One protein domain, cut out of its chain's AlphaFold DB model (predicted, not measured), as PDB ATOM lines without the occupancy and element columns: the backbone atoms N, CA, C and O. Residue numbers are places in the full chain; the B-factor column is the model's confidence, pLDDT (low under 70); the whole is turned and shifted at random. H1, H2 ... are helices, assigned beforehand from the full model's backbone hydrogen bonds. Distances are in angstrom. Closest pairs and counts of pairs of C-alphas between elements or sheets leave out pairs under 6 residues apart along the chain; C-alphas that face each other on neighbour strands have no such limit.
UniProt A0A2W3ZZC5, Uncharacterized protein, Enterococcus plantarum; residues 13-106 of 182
ATOM      1  N   LEU A  13     227.510 338.020 378.850       80.12
ATOM      2  CA  LEU A  13     226.753 339.071 379.533       80.12
ATOM      3  C   LEU A  13     227.694 340.063 380.219       80.12
ATOM      4  O   LEU A  13     227.520 341.275 380.099       80.12
ATOM      5  N   PHE A  14     228.732 339.548 380.882       83.38
ATOM      6  CA  PHE A  14     229.761 340.371 381.512       83.38
ATOM      7  C   PHE A  14     230.497 341.243 380.485       83.38
ATOM      8  O   PHE A  14     230.693 342.440 380.716       83.38
ATOM      9  N   LEU A  15     230.866 340.673 379.332       83.62
ATOM     10  CA  LEU A  15     231.529 341.426 378.261       83.62
ATOM     11  C   LEU A  15     230.658 342.568 377.743       83.62
ATOM     12  O   LEU A  15     231.149 343.681 377.576       83.62
ATOM     13  N   VAL A  16     229.369 342.320 377.525       85.31
ATOM     14  CA  VAL A  16     228.473 343.360 377.013       85.31
ATOM     15  C   VAL A  16     228.217 344.454 378.034       85.31
ATOM     16  O   VAL A  16     228.322 345.623 377.674       85.31
ATOM     17  N   ARG A  17     227.999 344.121 379.313       89.81
ATOM     18  CA  ARG A  17     227.935 345.148 380.368       89.81
ATOM     19  C   ARG A  17     229.195 346.010 380.380       89.81
ATOM     20  O   ARG A  17     229.093 347.231 380.386       89.81
ATOM     21  N   THR A  18     230.364 345.377 380.289       91.12
ATOM     22  CA  THR A  18     231.654 346.076 380.255       91.12
ATOM     23  C   THR A  18     231.759 347.012 379.046       91.12
ATOM     24  O   THR A  18     232.176 348.160 379.190       91.12
ATOM     25  N   LEU A  19     231.354 346.568 377.851       92.19
ATOM     26  CA  LEU A  19     231.361 347.407 376.645       92.19
ATOM     27  C   LEU A  19     230.422 348.615 376.778       92.19
ATOM     28  O   LEU A  19     230.803 349.723 376.401       92.19
ATOM     29  N   LEU A  20     229.230 348.419 377.349       94.31
ATOM     30  CA  LEU A  20     228.254 349.488 377.570       94.31
ATOM     31  C   LEU A  20     228.736 350.505 378.612       94.31
ATOM     32  O   LEU A  20     228.629 351.707 378.380       94.31
ATOM     33  N   GLN A  21     229.326 350.042 379.715       95.06
ATOM     34  CA  GLN A  21     229.955 350.900 380.727       95.06
ATOM     35  C   GLN A  21     231.091 351.736 380.120       95.06
ATOM     36  O   GLN A  21     231.105 352.959 380.243       95.06
ATOM     37  N   ILE A  22     231.997 351.104 379.362       94.00
ATOM     38  CA  ILE A  22     233.086 351.809 378.669       94.00
ATOM     39  C   ILE A  22     232.535 352.862 377.698       94.00
ATOM     40  O   ILE A  22     233.104 353.947 377.580       94.00
ATOM     41  N   HIS A  23     231.453 352.552 376.980       94.62
ATOM     42  CA  HIS A  23     230.814 353.507 376.079       94.62
ATOM     43  C   HIS A  23     230.209 354.695 376.839       94.62
ATOM     44  O   HIS A  23     230.416 355.840 376.432       94.62
ATOM     45  N   PHE A  24     229.513 354.444 377.950       95.69
ATOM     46  CA  PHE A  24     228.970 355.493 378.813       95.69
ATOM     47  C   PHE A  24     230.070 356.416 379.347       95.69
ATOM     48  O   PHE A  24     229.982 357.636 379.185       95.69
ATOM     49  N   ASP A  25     231.135 355.845 379.911       93.31
ATOM     50  CA  ASP A  25     232.239 356.607 380.499       93.31
ATOM     51  C   ASP A  25     232.965 357.491 379.481       93.31
ATOM     52  O   ASP A  25     233.448 358.567 379.827       93.31
ATOM     53  N   LYS A  26     233.033 357.057 378.219       91.25
ATOM     54  CA  LYS A  26     233.701 357.810 377.149       91.25
ATOM     55  C   LYS A  26     232.849 358.921 376.547       91.25
ATOM     56  O   LYS A  26     233.413 359.931 376.137       91.25
ATOM     57  N   ASN A  27     231.536 358.715 376.425       90.88
ATOM     58  CA  ASN A  27     230.686 359.564 375.578       90.88
ATOM     59  C   ASN A  27     229.640 360.378 376.355       90.88
ATOM     60  O   ASN A  27     229.179 361.412 375.871       90.88
ATOM     61  N   TYR A  28     229.260 359.923 377.549       88.19
ATOM     62  CA  TYR A  28     228.169 360.513 378.326       88.19
ATOM     63  C   TYR A  28     228.650 361.068 379.659       88.19
ATOM     64  O   TYR A  28     228.248 362.162 380.051       88.19
ATOM     65  N   ASN A  29     229.505 360.330 380.368       74.25
ATOM     66  CA  ASN A  29     229.964 360.746 381.683       74.25
ATOM     67  C   ASN A  29     230.707 362.094 381.584       74.25
ATOM     68  O   ASN A  29     231.629 362.249 380.789       74.25
ATOM     69  N   PHE A  30     230.269 363.084 382.368       67.50
ATOM     70  CA  PHE A  30     230.751 364.477 382.340       67.50
ATOM     71  C   PHE A  30     230.506 365.265 381.039       67.50
ATOM     72  O   PHE A  30     231.078 366.344 380.873       67.50
ATOM     73  N   ASN A  31     229.644 364.783 380.141       76.25
ATOM     74  CA  ASN A  31     229.230 365.547 378.969       76.25
ATOM     75  C   ASN A  31     228.171 366.600 379.360       76.25
ATOM     76  O   ASN A  31     227.088 366.250 379.829       76.25
ATOM     77  N   GLU A  32     228.476 367.886 379.154       76.69
ATOM     78  CA  GLU A  32     227.563 369.005 379.443       76.69
ATOM     79  C   GLU A  32     226.316 369.029 378.541       76.69
ATOM     80  O   GLU A  32     225.322 369.663 378.894       76.69
ATOM     81  N   GLU A  33     226.333 368.324 377.407       84.44
ATOM     82  CA  GLU A  33     225.185 368.208 376.500       84.44
ATOM     83  C   GLU A  33     224.077 367.304 377.058       84.44
ATOM     84  O   GLU A  33     222.933 367.365 376.607       84.44
ATOM     85  N   GLN A  34     224.398 366.452 378.035       86.94
ATOM     86  CA  GLN A  34     223.452 365.499 378.605       86.94
ATOM     87  C   GLN A  34     222.824 366.048 379.884       86.94
ATOM     88  O   GLN A  34     223.501 366.543 380.786       86.94
ATOM     89  N   THR A  35     221.502 365.909 380.004       89.81
ATOM     90  CA  THR A  35     220.810 366.258 381.251       89.81
ATOM     91  C   THR A  35     221.278 365.362 382.397       89.81
ATOM     92  O   THR A  35     221.633 364.194 382.200       89.81
ATOM     93  N   LYS A  36     221.218 365.873 383.632       91.69
ATOM     94  CA  LYS A  36     221.542 365.064 384.818       91.69
ATOM     95  C   LYS A  36     220.617 363.855 384.938       91.69
ATOM     96  O   LYS A  36     221.073 362.805 385.374       91.69
ATOM     97  N   ALA A  37     219.362 363.976 384.509       93.31
ATOM     98  CA  ALA A  37     218.418 362.872 384.466       93.31
ATOM     99  C   ALA A  37     218.923 361.726 383.583       93.31
ATOM    100  O   ALA A  37     218.905 360.584 384.028       93.31
ATOM    101  N   THR A  38     219.448 362.021 382.389       94.75
ATOM    102  CA  THR A  38     220.074 361.008 381.524       94.75
ATOM    103  C   THR A  38     221.258 360.337 382.222       94.75
ATOM    104  O   THR A  38     221.317 359.111 382.308       94.75
ATOM    105  N   ILE A  39     222.184 361.132 382.767       94.75
ATOM    106  CA  ILE A  39     223.407 360.624 383.404       94.75
ATOM    107  C   ILE A  39     223.093 359.755 384.624       94.75
ATOM    108  O   ILE A  39     223.655 358.668 384.765       94.75
ATOM    109  N   PHE A  40     222.190 360.202 385.493       94.50
ATOM    110  CA  PHE A  40     221.803 359.462 386.691       94.50
ATOM    111  C   PHE A  40     221.061 358.175 386.343       94.50
ATOM    112  O   PHE A  40     221.347 357.143 386.941       94.50
ATOM    113  N   SER A  41     220.180 358.195 385.342       96.00
ATOM    114  CA  SER A  41     219.478 356.986 384.904       96.00
ATOM    115  C   SER A  41     220.402 355.954 384.271       96.00
ATOM    116  O   SER A  41     220.272 354.767 384.558       96.00
ATOM    117  N   LEU A  42     221.358 356.385 383.442       96.31
ATOM    118  CA  LEU A  42     222.360 355.481 382.872       96.31
ATOM    119  C   LEU A  42     223.289 354.928 383.956       96.31
ATOM    120  O   LEU A  42     223.569 353.734 383.965       96.31
ATOM    121  N   THR A  43     223.703 355.764 384.912       95.38
ATOM    122  CA  THR A  43     224.519 355.328 386.057       95.38
ATOM    123  C   THR A  43     223.784 354.275 386.887       95.38
ATOM    124  O   THR A  43     224.370 353.262 387.270       95.38
ATOM    125  N   GLU A  44     222.488 354.485 387.121       94.50
ATOM    126  CA  GLU A  44     221.643 353.553 387.859       94.50
ATOM    127  C   GLU A  44     221.618 352.172 387.199       94.50
ATOM    128  O   GLU A  44     221.914 351.182 387.861       94.50
ATOM    129  N   ILE A  45     221.319 352.091 385.900       94.88
ATOM    130  CA  ILE A  45     221.165 350.794 385.220       94.88
ATOM    131  C   ILE A  45     222.498 350.141 384.829       94.88
ATOM    132  O   ILE A  45     222.530 348.935 384.589       94.88
ATOM    133  N   LEU A  46     223.591 350.906 384.732       94.75
ATOM    134  CA  LEU A  46     224.902 350.380 384.338       94.75
ATOM    135  C   LEU A  46     225.809 350.044 385.524       94.75
ATOM    136  O   LEU A  46     226.664 349.181 385.358       94.75
ATOM    137  N   TYR A  47     225.648 350.686 386.688       93.75
ATOM    138  CA  TYR A  47     226.578 350.525 387.818       93.75
ATOM    139  C   TYR A  47     225.892 350.268 389.164       93.75
ATOM    140  O   TYR A  47     226.369 349.433 389.927       93.75
ATOM    141  N   THR A  48     224.804 350.974 389.494       93.06
ATOM    142  CA  THR A  48     224.177 350.848 390.827       93.06
ATOM    143  C   THR A  48     223.312 349.597 390.930       93.06
ATOM    144  O   THR A  48     223.442 348.803 391.857       93.06
ATOM    145  N   ASN A  49     222.419 349.436 389.962       92.44
ATOM    146  CA  ASN A  49     221.453 348.361 389.839       92.44
ATOM    147  C   ASN A  49     221.579 347.811 388.419       92.44
ATOM    148  O   ASN A  49     220.729 348.069 387.568       92.44
ATOM    149  N   GLU A  50     222.676 347.095 388.168       90.44
ATOM    150  CA  GLU A  50     223.077 346.635 386.835       90.44
ATOM    151  C   GLU A  50     221.953 345.940 386.045       90.44
ATOM    152  O   GLU A  50     221.004 345.380 386.604       90.44
ATOM    153  N   LEU A  51     222.073 345.966 384.716       91.81
ATOM    154  CA  LEU A  51     221.180 345.279 383.782       91.81
ATOM    155  C   LEU A  51     220.985 343.810 384.150       91.81
ATOM    156  O   LEU A  51     221.959 343.072 384.310       91.81
ATOM    157  N   THR A  52     219.739 343.354 384.221       91.44
ATOM    158  CA  THR A  52     219.445 341.933 384.413       91.44
ATOM    159  C   THR A  52     219.766 341.141 383.144       91.44
ATOM    160  O   THR A  52     219.949 341.700 382.062       91.44
ATOM    161  N   GLU A  53     219.851 339.816 383.263       89.50
ATOM    162  CA  GLU A  53     220.010 338.954 382.090       89.50
ATOM    163  C   GLU A  53     218.847 339.129 381.099       89.50
ATOM    164  O   GLU A  53     219.088 339.278 379.903       89.50
ATOM    165  N   ASP A  54     217.609 339.221 381.594       91.62
ATOM    166  CA  ASP A  54     216.418 339.444 380.766       91.62
ATOM    167  C   ASP A  54     216.494 340.761 379.978       91.62
ATOM    168  O   ASP A  54     216.162 340.806 378.793       91.62
ATOM    169  N   GLU A  55     216.970 341.843 380.600       93.06
ATOM    170  CA  GLU A  55     217.139 343.132 379.917       93.06
ATOM    171  C   GLU A  55     218.216 343.062 378.831       93.06
ATOM    172  O   GLU A  55     218.023 343.595 377.737       93.06
ATOM    173  N   ILE A  56     219.321 342.357 379.089       90.12
ATOM    174  CA  ILE A  56     220.363 342.134 378.079       90.12
ATOM    175  C   ILE A  56     219.815 341.300 376.915       90.12
ATOM    176  O   ILE A  56     220.070 341.622 375.754       90.12
ATOM    177  N   GLN A  57     219.006 340.276 377.195       88.25
ATOM    178  CA  GLN A  57     218.349 339.488 376.153       88.25
ATOM    179  C   GLN A  57     217.380 340.333 375.312       88.25
ATOM    180  O   GLN A  57     217.338 340.174 374.092       88.25
ATOM    181  N   ILE A  58     216.636 341.266 375.922       90.31
ATOM    182  CA  ILE A  58     215.766 342.208 375.195       90.31
ATOM    183  C   ILE A  58     216.588 343.088 374.243       90.31
ATOM    184  O   ILE A  58     216.222 343.231 373.073       90.31
ATOM    185  N   ILE A  59     217.698 343.651 374.726       90.75
ATOM    186  CA  ILE A  59     218.615 344.478 373.927       90.75
ATOM    187  C   ILE A  59     219.158 343.679 372.738       90.75
ATOM    188  O   ILE A  59     219.127 344.139 371.596       90.75
ATOM    189  N   PHE A  60     219.627 342.460 372.989       88.00
ATOM    190  CA  PHE A  60     220.182 341.600 371.953       88.00
ATOM    191  C   PHE A  60     219.166 341.149 370.922       88.00
ATOM    192  O   PHE A  60     219.482 341.112 369.734       88.00
ATOM    193  N   ARG A  61     217.948 340.831 371.356       88.00
ATOM    194  CA  ARG A  61     216.872 340.476 370.439       88.00
ATOM    195  C   ARG A  61     216.580 341.625 369.479       88.00
ATOM    196  O   ARG A  61     216.507 341.396 368.281       88.00
ATOM    197  N   ARG A  62     216.516 342.860 369.984       89.06
ATOM    198  CA  ARG A  62     216.348 344.057 369.142       89.06
ATOM    199  C   ARG A  62     217.492 344.235 368.151       89.06
ATOM    200  O   ARG A  62     217.244 344.474 366.974       89.06
ATOM    201  N   TYR A  63     218.733 344.073 368.607       89.25
ATOM    202  CA  TYR A  63     219.897 344.141 367.727       89.25
ATOM    203  C   TYR A  63     219.835 343.081 366.613       89.25
ATOM    204  O   TYR A  63     220.042 343.403 365.443       89.25
ATOM    205  N   ALA A  64     219.506 341.831 366.956       87.69
ATOM    206  CA  ALA A  64     219.396 340.731 366.002       87.69
ATOM    207  C   ALA A  64     218.240 340.923 365.006       87.69
ATOM    208  O   ALA A  64     218.425 340.674 363.811       87.69
ATOM    209  N   ASP A  65     217.088 341.412 365.478       88.06
ATOM    210  CA  ASP A  65     215.928 341.749 364.646       88.06
ATOM    211  C   ASP A  65     216.300 342.834 363.615       88.06
ATOM    212  O   ASP A  65     216.012 342.681 362.427       88.06
ATOM    213  N   ASN A  66     217.030 343.876 364.029       88.56
ATOM    214  CA  ASN A  66     217.472 344.957 363.136       88.56
ATOM    215  C   ASN A  66     218.526 344.517 362.105       88.56
ATOM    216  O   ASN A  66     218.638 345.125 361.039       88.56
ATOM    217  N   HIS A  67     219.254 343.435 362.381       85.25
ATOM    218  CA  HIS A  67     220.280 342.887 361.491       85.25
ATOM    219  C   HIS A  67     219.820 341.662 360.688       85.25
ATOM    220  O   HIS A  67     220.595 341.123 359.898       85.25
ATOM    221  N   ASN A  68     218.559 341.234 360.832       79.56
ATOM    222  CA  ASN A  68     218.023 339.997 360.245       79.56
ATOM    223  C   ASN A  68     218.852 338.743 360.594       79.56
ATOM    224  O   ASN A  68     218.918 337.792 359.811       79.56
ATOM    225  N   SER A  69     219.473 338.729 361.775       74.38
ATOM    226  CA  SER A  69     220.400 337.671 362.205       74.38
ATOM    227  C   SER A  69     219.709 336.512 362.940       74.38
ATOM    228  O   SER A  69     220.350 335.543 363.347       74.38
ATOM    229  N   GLY A  70     218.385 336.582 363.119       72.38
ATOM    230  CA  GLY A  70     217.611 335.565 363.830       72.38
ATOM    231  C   GLY A  70     218.047 335.443 365.292       72.38
ATOM    232  O   GLY A  70     217.904 336.386 366.059       72.38
ATOM    233  N   ASN A  71     218.575 334.277 365.679       67.62
ATOM    234  CA  ASN A  71     219.037 334.002 367.049       67.62
ATOM    235  C   ASN A  71     220.559 334.148 367.224       67.62
ATOM    236  O   ASN A  71     221.070 333.888 368.313       67.62
ATOM    237  N   GLU A  72     221.296 334.495 366.166       69.44
ATOM    238  CA  GLU A  72     222.746 334.648 366.234       69.44
ATOM    239  C   GLU A  72     223.108 336.122 366.440       69.44
ATOM    240  O   GLU A  72     222.729 336.992 365.657       69.44
ATOM    241  N   ILE A  73     223.841 336.412 367.515       73.06
ATOM    242  CA  ILE A  73     224.317 337.760 367.834       73.06
ATOM    243  C   ILE A  73     225.833 337.760 367.709       73.06
ATOM    244  O   ILE A  73     226.527 337.069 368.453       73.06
ATOM    245  N   SER A  74     226.346 338.562 366.778       74.12
ATOM    246  CA  SER A  74     227.777 338.812 366.632       74.12
ATOM    247  C   SER A  74     228.070 340.267 366.979       74.12
ATOM    248  O   SER A  74     227.782 341.179 366.202       74.12
ATOM    249  N   LEU A  75     228.613 340.478 368.180       79.25
ATOM    250  CA  LEU A  75     229.140 341.764 368.623       79.25
ATOM    251  C   LEU A  75     230.659 341.689 368.594       79.25
ATOM    252  O   LEU A  75     231.278 340.963 369.369       79.25
ATOM    253  N   THR A  76     231.249 342.438 367.673       81.25
ATOM    254  CA  THR A  76     232.703 342.477 367.469       81.25
ATOM    255  C   THR A  76     233.389 343.508 368.365       81.25
ATOM    256  O   THR A  76     234.606 343.478 368.522       81.25
ATOM    257  N   GLY A  77     232.602 344.384 368.998       80.69
ATOM    258  CA  GLY A  77     233.095 345.486 369.822       80.69
ATOM    259  C   GLY A  77     233.421 346.749 369.025       80.69
ATOM    260  O   GLY A  77     233.940 347.698 369.613       80.69
ATOM    261  N   GLU A  78     233.108 346.780 367.724       88.75
ATOM    262  CA  GLU A  78     233.250 347.983 366.902       88.75
ATOM    263  C   GLU A  78     232.411 349.143 367.476       88.75
ATOM    264  O   GLU A  78     231.282 348.911 367.936       88.75
ATOM    265  N   PRO A  79     232.931 350.385 367.477       90.69
ATOM    266  CA  PRO A  79     232.280 351.523 368.127       90.69
ATOM    267  C   PRO A  79     230.832 351.751 367.691       90.69
ATOM    268  O   PRO A  79     229.987 352.071 368.529       90.69
ATOM    269  N   GLU A  80     230.526 351.565 366.409       91.62
ATOM    270  CA  GLU A  80     229.189 351.748 365.847       91.62
ATOM    271  C   GLU A  80     228.208 350.711 366.403       91.62
ATOM    272  O   GLU A  80     227.117 351.077 366.831       91.62
ATOM    273  N   GLN A  81     228.625 349.441 366.495       91.31
ATOM    274  CA  GLN A  81     227.805 348.376 367.084       91.31
ATOM    275  C   GLN A  81     227.537 348.650 368.561       91.31
ATOM    276  O   GLN A  81     226.408 348.518 369.028       91.31
ATOM    277  N   VAL A  82     228.569 349.056 369.307       92.62
ATOM    278  CA  VAL A  82     228.415 349.370 370.731       92.62
ATOM    279  C   VAL A  82     227.487 350.570 370.918       92.62
ATOM    280  O   VAL A  82     226.630 350.526 371.792       92.62
ATOM    281  N   THR A  83     227.610 351.606 370.082       94.69
ATOM    282  CA  THR A  83     226.726 352.787 370.103       94.69
ATOM    283  C   THR A  83     225.275 352.405 369.827       94.69
ATOM    284  O   THR A  83     224.364 352.852 370.523       94.69
ATOM    285  N   GLU A  84     225.046 351.544 368.839       94.00
ATOM    286  CA  GLU A  84     223.710 351.069 368.502       94.00
ATOM    287  C   GLU A  84     223.100 350.243 369.639       94.00
ATOM    288  O   GLU A  84     221.992 350.534 370.087       94.00
ATOM    289  N   VAL A  85     223.836 349.263 370.174       93.69
ATOM    290  CA  VAL A  85     223.382 348.455 371.317       93.69
ATOM    291  C   VAL A  85     223.112 349.339 372.536       93.69
ATOM    292  O   VAL A  85     222.117 349.145 373.234       93.69
ATOM    293  N   PHE A  86     223.960 350.342 372.773       95.81
ATOM    294  CA  PHE A  86     223.776 351.322 373.839       95.81
ATOM    295  C   PHE A  86     222.481 352.123 373.669       95.81
ATOM    296  O   PHE A  86     221.786 352.382 374.650       95.81
ATOM    297  N   SER A  87     222.101 352.457 372.432       95.69
ATOM    298  CA  SER A  87     220.852 353.177 372.152       95.69
ATOM    299  C   SER A  87     219.599 352.404 372.589       95.69
ATOM    300  O   SER A  87     218.605 353.011 372.984       95.69
ATOM    301  N   TYR A  88     219.652 351.070 372.637       95.50
ATOM    302  CA  TYR A  88     218.529 350.258 373.110       95.50
ATOM    303  C   TYR A  88     218.303 350.344 374.623       95.50
ATOM    304  O   TYR A  88     217.217 349.997 375.090       95.50
ATOM    305  N   LEU A  89     219.274 350.847 375.397       96.50
ATOM    306  CA  LEU A  89     219.088 351.106 376.827       96.50
ATOM    307  C   LEU A  89     217.971 352.122 377.075       96.50
ATOM    308  O   LEU A  89     217.225 351.981 378.043       96.50
ATOM    309  N   PHE A  90     217.816 353.102 376.181       95.50
ATOM    310  CA  PHE A  90     216.815 354.163 376.300       95.50
ATOM    311  C   PHE A  90     215.371 353.652 376.176       95.50
ATOM    312  O   PHE A  90     214.429 354.305 376.633       95.50
ATOM    313  N   ASP A  91     215.199 352.457 375.612       94.38
ATOM    314  CA  ASP A  91     213.901 351.816 375.433       94.38
ATOM    315  C   ASP A  91     213.560 350.810 376.537       94.38
ATOM    316  O   ASP A  91     212.476 350.217 376.524       94.38
ATOM    317  N   LEU A  92     214.469 350.581 377.490       95.75
ATOM    318  CA  LEU A  92     214.176 349.722 378.628       95.75
ATOM    319  C   LEU A  92     213.133 350.394 379.532       95.75
ATOM    320  O   LEU A  92     213.330 351.547 379.930       95.75
ATOM    321  N   PRO A  93     212.074 349.678 379.963       95.69
ATOM    322  CA  PRO A  93     211.075 350.239 380.874       95.69
ATOM    323  C   PRO A  93     211.697 350.818 382.150       95.69
ATOM    324  O   PRO A  93     211.331 351.907 382.585       95.69
ATOM    325  N   ARG A  94     212.701 350.128 382.705       95.69
ATOM    326  CA  ARG A  94     213.423 350.561 383.906       95.69
ATOM    327  C   ARG A  94     214.224 351.844 383.694       95.69
ATOM    328  O   ARG A  94     214.242 352.704 384.576       95.69
ATOM    329  N   TYR A  95     214.848 352.002 382.525       96.56
ATOM    330  CA  TYR A  95     215.489 353.261 382.157       96.56
ATOM    331  C   TYR A  95     214.456 354.388 382.083       96.56
ATOM    332  O   TYR A  95     214.647 355.426 382.714       96.56
ATOM    333  N   GLN A  96     213.350 354.179 381.362       96.00
ATOM    334  CA  GLN A  96     212.314 355.198 381.169       96.00
ATOM    335  C   GLN A  96     211.676 355.630 382.493       96.00
ATOM    336  O   GLN A  96     211.468 356.822 382.716       96.00
ATOM    337  N   GLU A  97     211.422 354.684 383.399       95.75
ATOM    338  CA  GLU A  97     210.906 354.966 384.739       95.75
ATOM    339  C   GLU A  97     211.902 355.783 385.571       95.75
ATOM    340  O   GLU A  97     211.538 356.810 386.150       95.75
ATOM    341  N   THR A  98     213.172 355.370 385.587       95.56
ATOM    342  CA  THR A  98     214.228 356.068 386.336       95.56
ATOM    343  C   THR A  98     214.462 357.470 385.777       95.56
ATOM    344  O   THR A  98     214.555 358.438 386.530       95.56
ATOM    345  N   TYR A  99     214.493 357.604 384.449       95.75
ATOM    346  CA  TYR A  99     214.597 358.886 383.758       95.75
ATOM    347  C   TYR A  99     213.437 359.798 384.122       95.75
ATOM    348  O   TYR A  99     213.669 360.913 384.584       95.75
ATOM    349  N   TRP A 100     212.203 359.309 384.020       95.12
ATOM    350  CA  TRP A 100     211.031 360.108 384.352       95.12
ATOM    351  C   TRP A 100     211.019 360.558 385.813       95.12
ATOM    352  O   TRP A 100     210.731 361.720 386.103       95.12
ATOM    353  N   LYS A 101     211.404 359.678 386.743       94.06
ATOM    354  CA  LYS A 101     211.575 360.045 388.151       94.06
ATOM    355  C   LYS A 101     212.599 361.171 388.317       94.06
ATOM    356  O   LYS A 101     212.308 362.165 388.974       94.06
ATOM    357  N   ASN A 102     213.759 361.059 387.673       93.19
ATOM    358  CA  ASN A 102     214.792 362.089 387.733       93.19
ATOM    359  C   ASN A 102     214.330 363.426 387.122       93.19
ATOM    360  O   ASN A 102     214.661 364.487 387.653       93.19
ATOM    361  N   ILE A 103     213.534 363.398 386.047       93.56
ATOM    362  CA  ILE A 103     212.887 364.596 385.489       93.56
ATOM    363  C   ILE A 103     211.964 365.242 386.525       93.56
ATOM    364  O   ILE A 103     212.077 366.439 386.793       93.56
ATOM    365  N   LEU A 104     211.101 364.452 387.170       90.94
ATOM    366  CA  LEU A 104     210.203 364.940 388.218       90.94
ATOM    367  C   LEU A 104     210.958 365.510 389.426       90.94
ATOM    368  O   LEU A 104     210.461 366.450 390.051       90.94
ATOM    369  N   ASP A 105     212.141 364.990 389.735       89.56
ATOM    370  CA  ASP A 105     213.013 365.488 390.806       89.56
ATOM    371  C   ASP A 105     213.815 366.743 390.400       89.56
ATOM    372  O   ASP A 105     214.545 367.315 391.212       89.56
ATOM    373  N   GLY A 106     213.641 367.227 389.164       87.56
ATOM    374  CA  GLY A 106     214.257 368.455 388.664       87.56
ATOM    375  C   GLY A 106     215.680 368.269 388.135       87.56
ATOM    376  O   GLY A 106     216.443 369.233 388.069       87.56
TER     377      GLY A 106
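Overview. This is residues 13 to 106 of the 182 residues of an uncharacterized protein of Enterococcus plantarum (UniProt A0A2W3ZZC5). Three helices, H1, H2 and H5, make a row with H2 between the other two, and H4 runs across one side of that row, crossing H1 nearly at a right angle. H3 packs on H4 near one end of the whole, with the long link of residues 68 to 78 looping from H3 to the start of H4, while H5 reaches towards the opposite end. The printed part has 94 residues with five named helices, H1 to H5 in that order along the chain, and no named strand; its class is all helix. It is compact, with a radius of gyration of the C-alphas of 13.3 A, yet elongated in outline, spanning 41 by 24 by 21 A.

Arrangement. Start at the first printed residue with H1, residues 13 to 27, and go on to H2, residues 36 to 48. These two form a helical hairpin: they touch, at a shallow tilt of 28 degrees, opposite ways. Look for their closest C-alphas at Gln 21 and Leu 46, 6.2 A apart; H2 touches H1 with residues 42 to 47 alone. H3, residues 53 to 67, is apart from H2. H3 and H1 are close but not clearly touching, with the closest C-alphas, those of Leu 13 and Glu 53, 7.2 A apart. Next comes H4, residues 79 to 91, whose centre is the nearest of the five to the mean of the C-alphas, at 6.1 A. H4 and H3 touch at a steep tilt of 60 degrees, opposite ways, and their closest C-alphas are those of Ile 59 and Tyr 88, 5.8 A apart. H3 touches H4 with residues 59 to 63 alone, and H4 touches H3 with residues 84 to 89 alone. H4 also touches H1, about perpendicular at 84 degrees, H4 with residues 82 to 86 alone and H1 with residues 19 to 23 alone; the closest C-alphas are those of Leu 20 and Phe 86, 6.1 A apart. H2 and H4 are near each other, with 7 pairs of C-alphas within 10 A. Last is H5, residues 93 to 106, which touches H2 with 16 pairs of C-alphas within 8 A, at a steep tilt of 44 degrees, opposite ways; the closest are those of Ala 37 and Asn 102, 4.9 A apart. H5 is apart from H1 and H3. H5 and H4 are close but not clearly touching, and only just about perpendicular at 73 degrees; their closest C-alphas, those of Phe 90 and Gln 96, are 6.7 A apart. The packing of the touching helices is mostly crossed, one of four pairs being at a shallow tilt. In H1, H2, H3 and H5 every O i to N i+4 pair is within hydrogen-bond range; in H4 it is 5 of 9.

Along the chain. Find C-alpha 13 at (226.753, 339.071, 379.533); from there H1 runs 21.2 A to C-alpha 27. H2 measures 15.7 A from C-alpha 36 to C-alpha 48, and H3 21.0 A from C-alpha 53 to C-alpha 67. H4 begins at C-alpha 79, (232.280, 351.523, 368.127), and is 19.8 A long to C-alpha 91. H5 starts at C-alpha 93 and ends 20.1 A on, at C-alpha 106, (214.257, 368.455, 388.664).

Size, cuts and confidence. The two C-alphas farthest apart are those of Glu 72 and Gly 106, at 41.4 A. The printed part has no cut. The link from H3 to H4, 11 residues, is long; that from H1 to H2 is short, and those from H2 to H3 and H4 to H5 are tight. The mean pLDDT of the printed part is 89.4; look for values under 70 at residue 30 and residues 71 to 72.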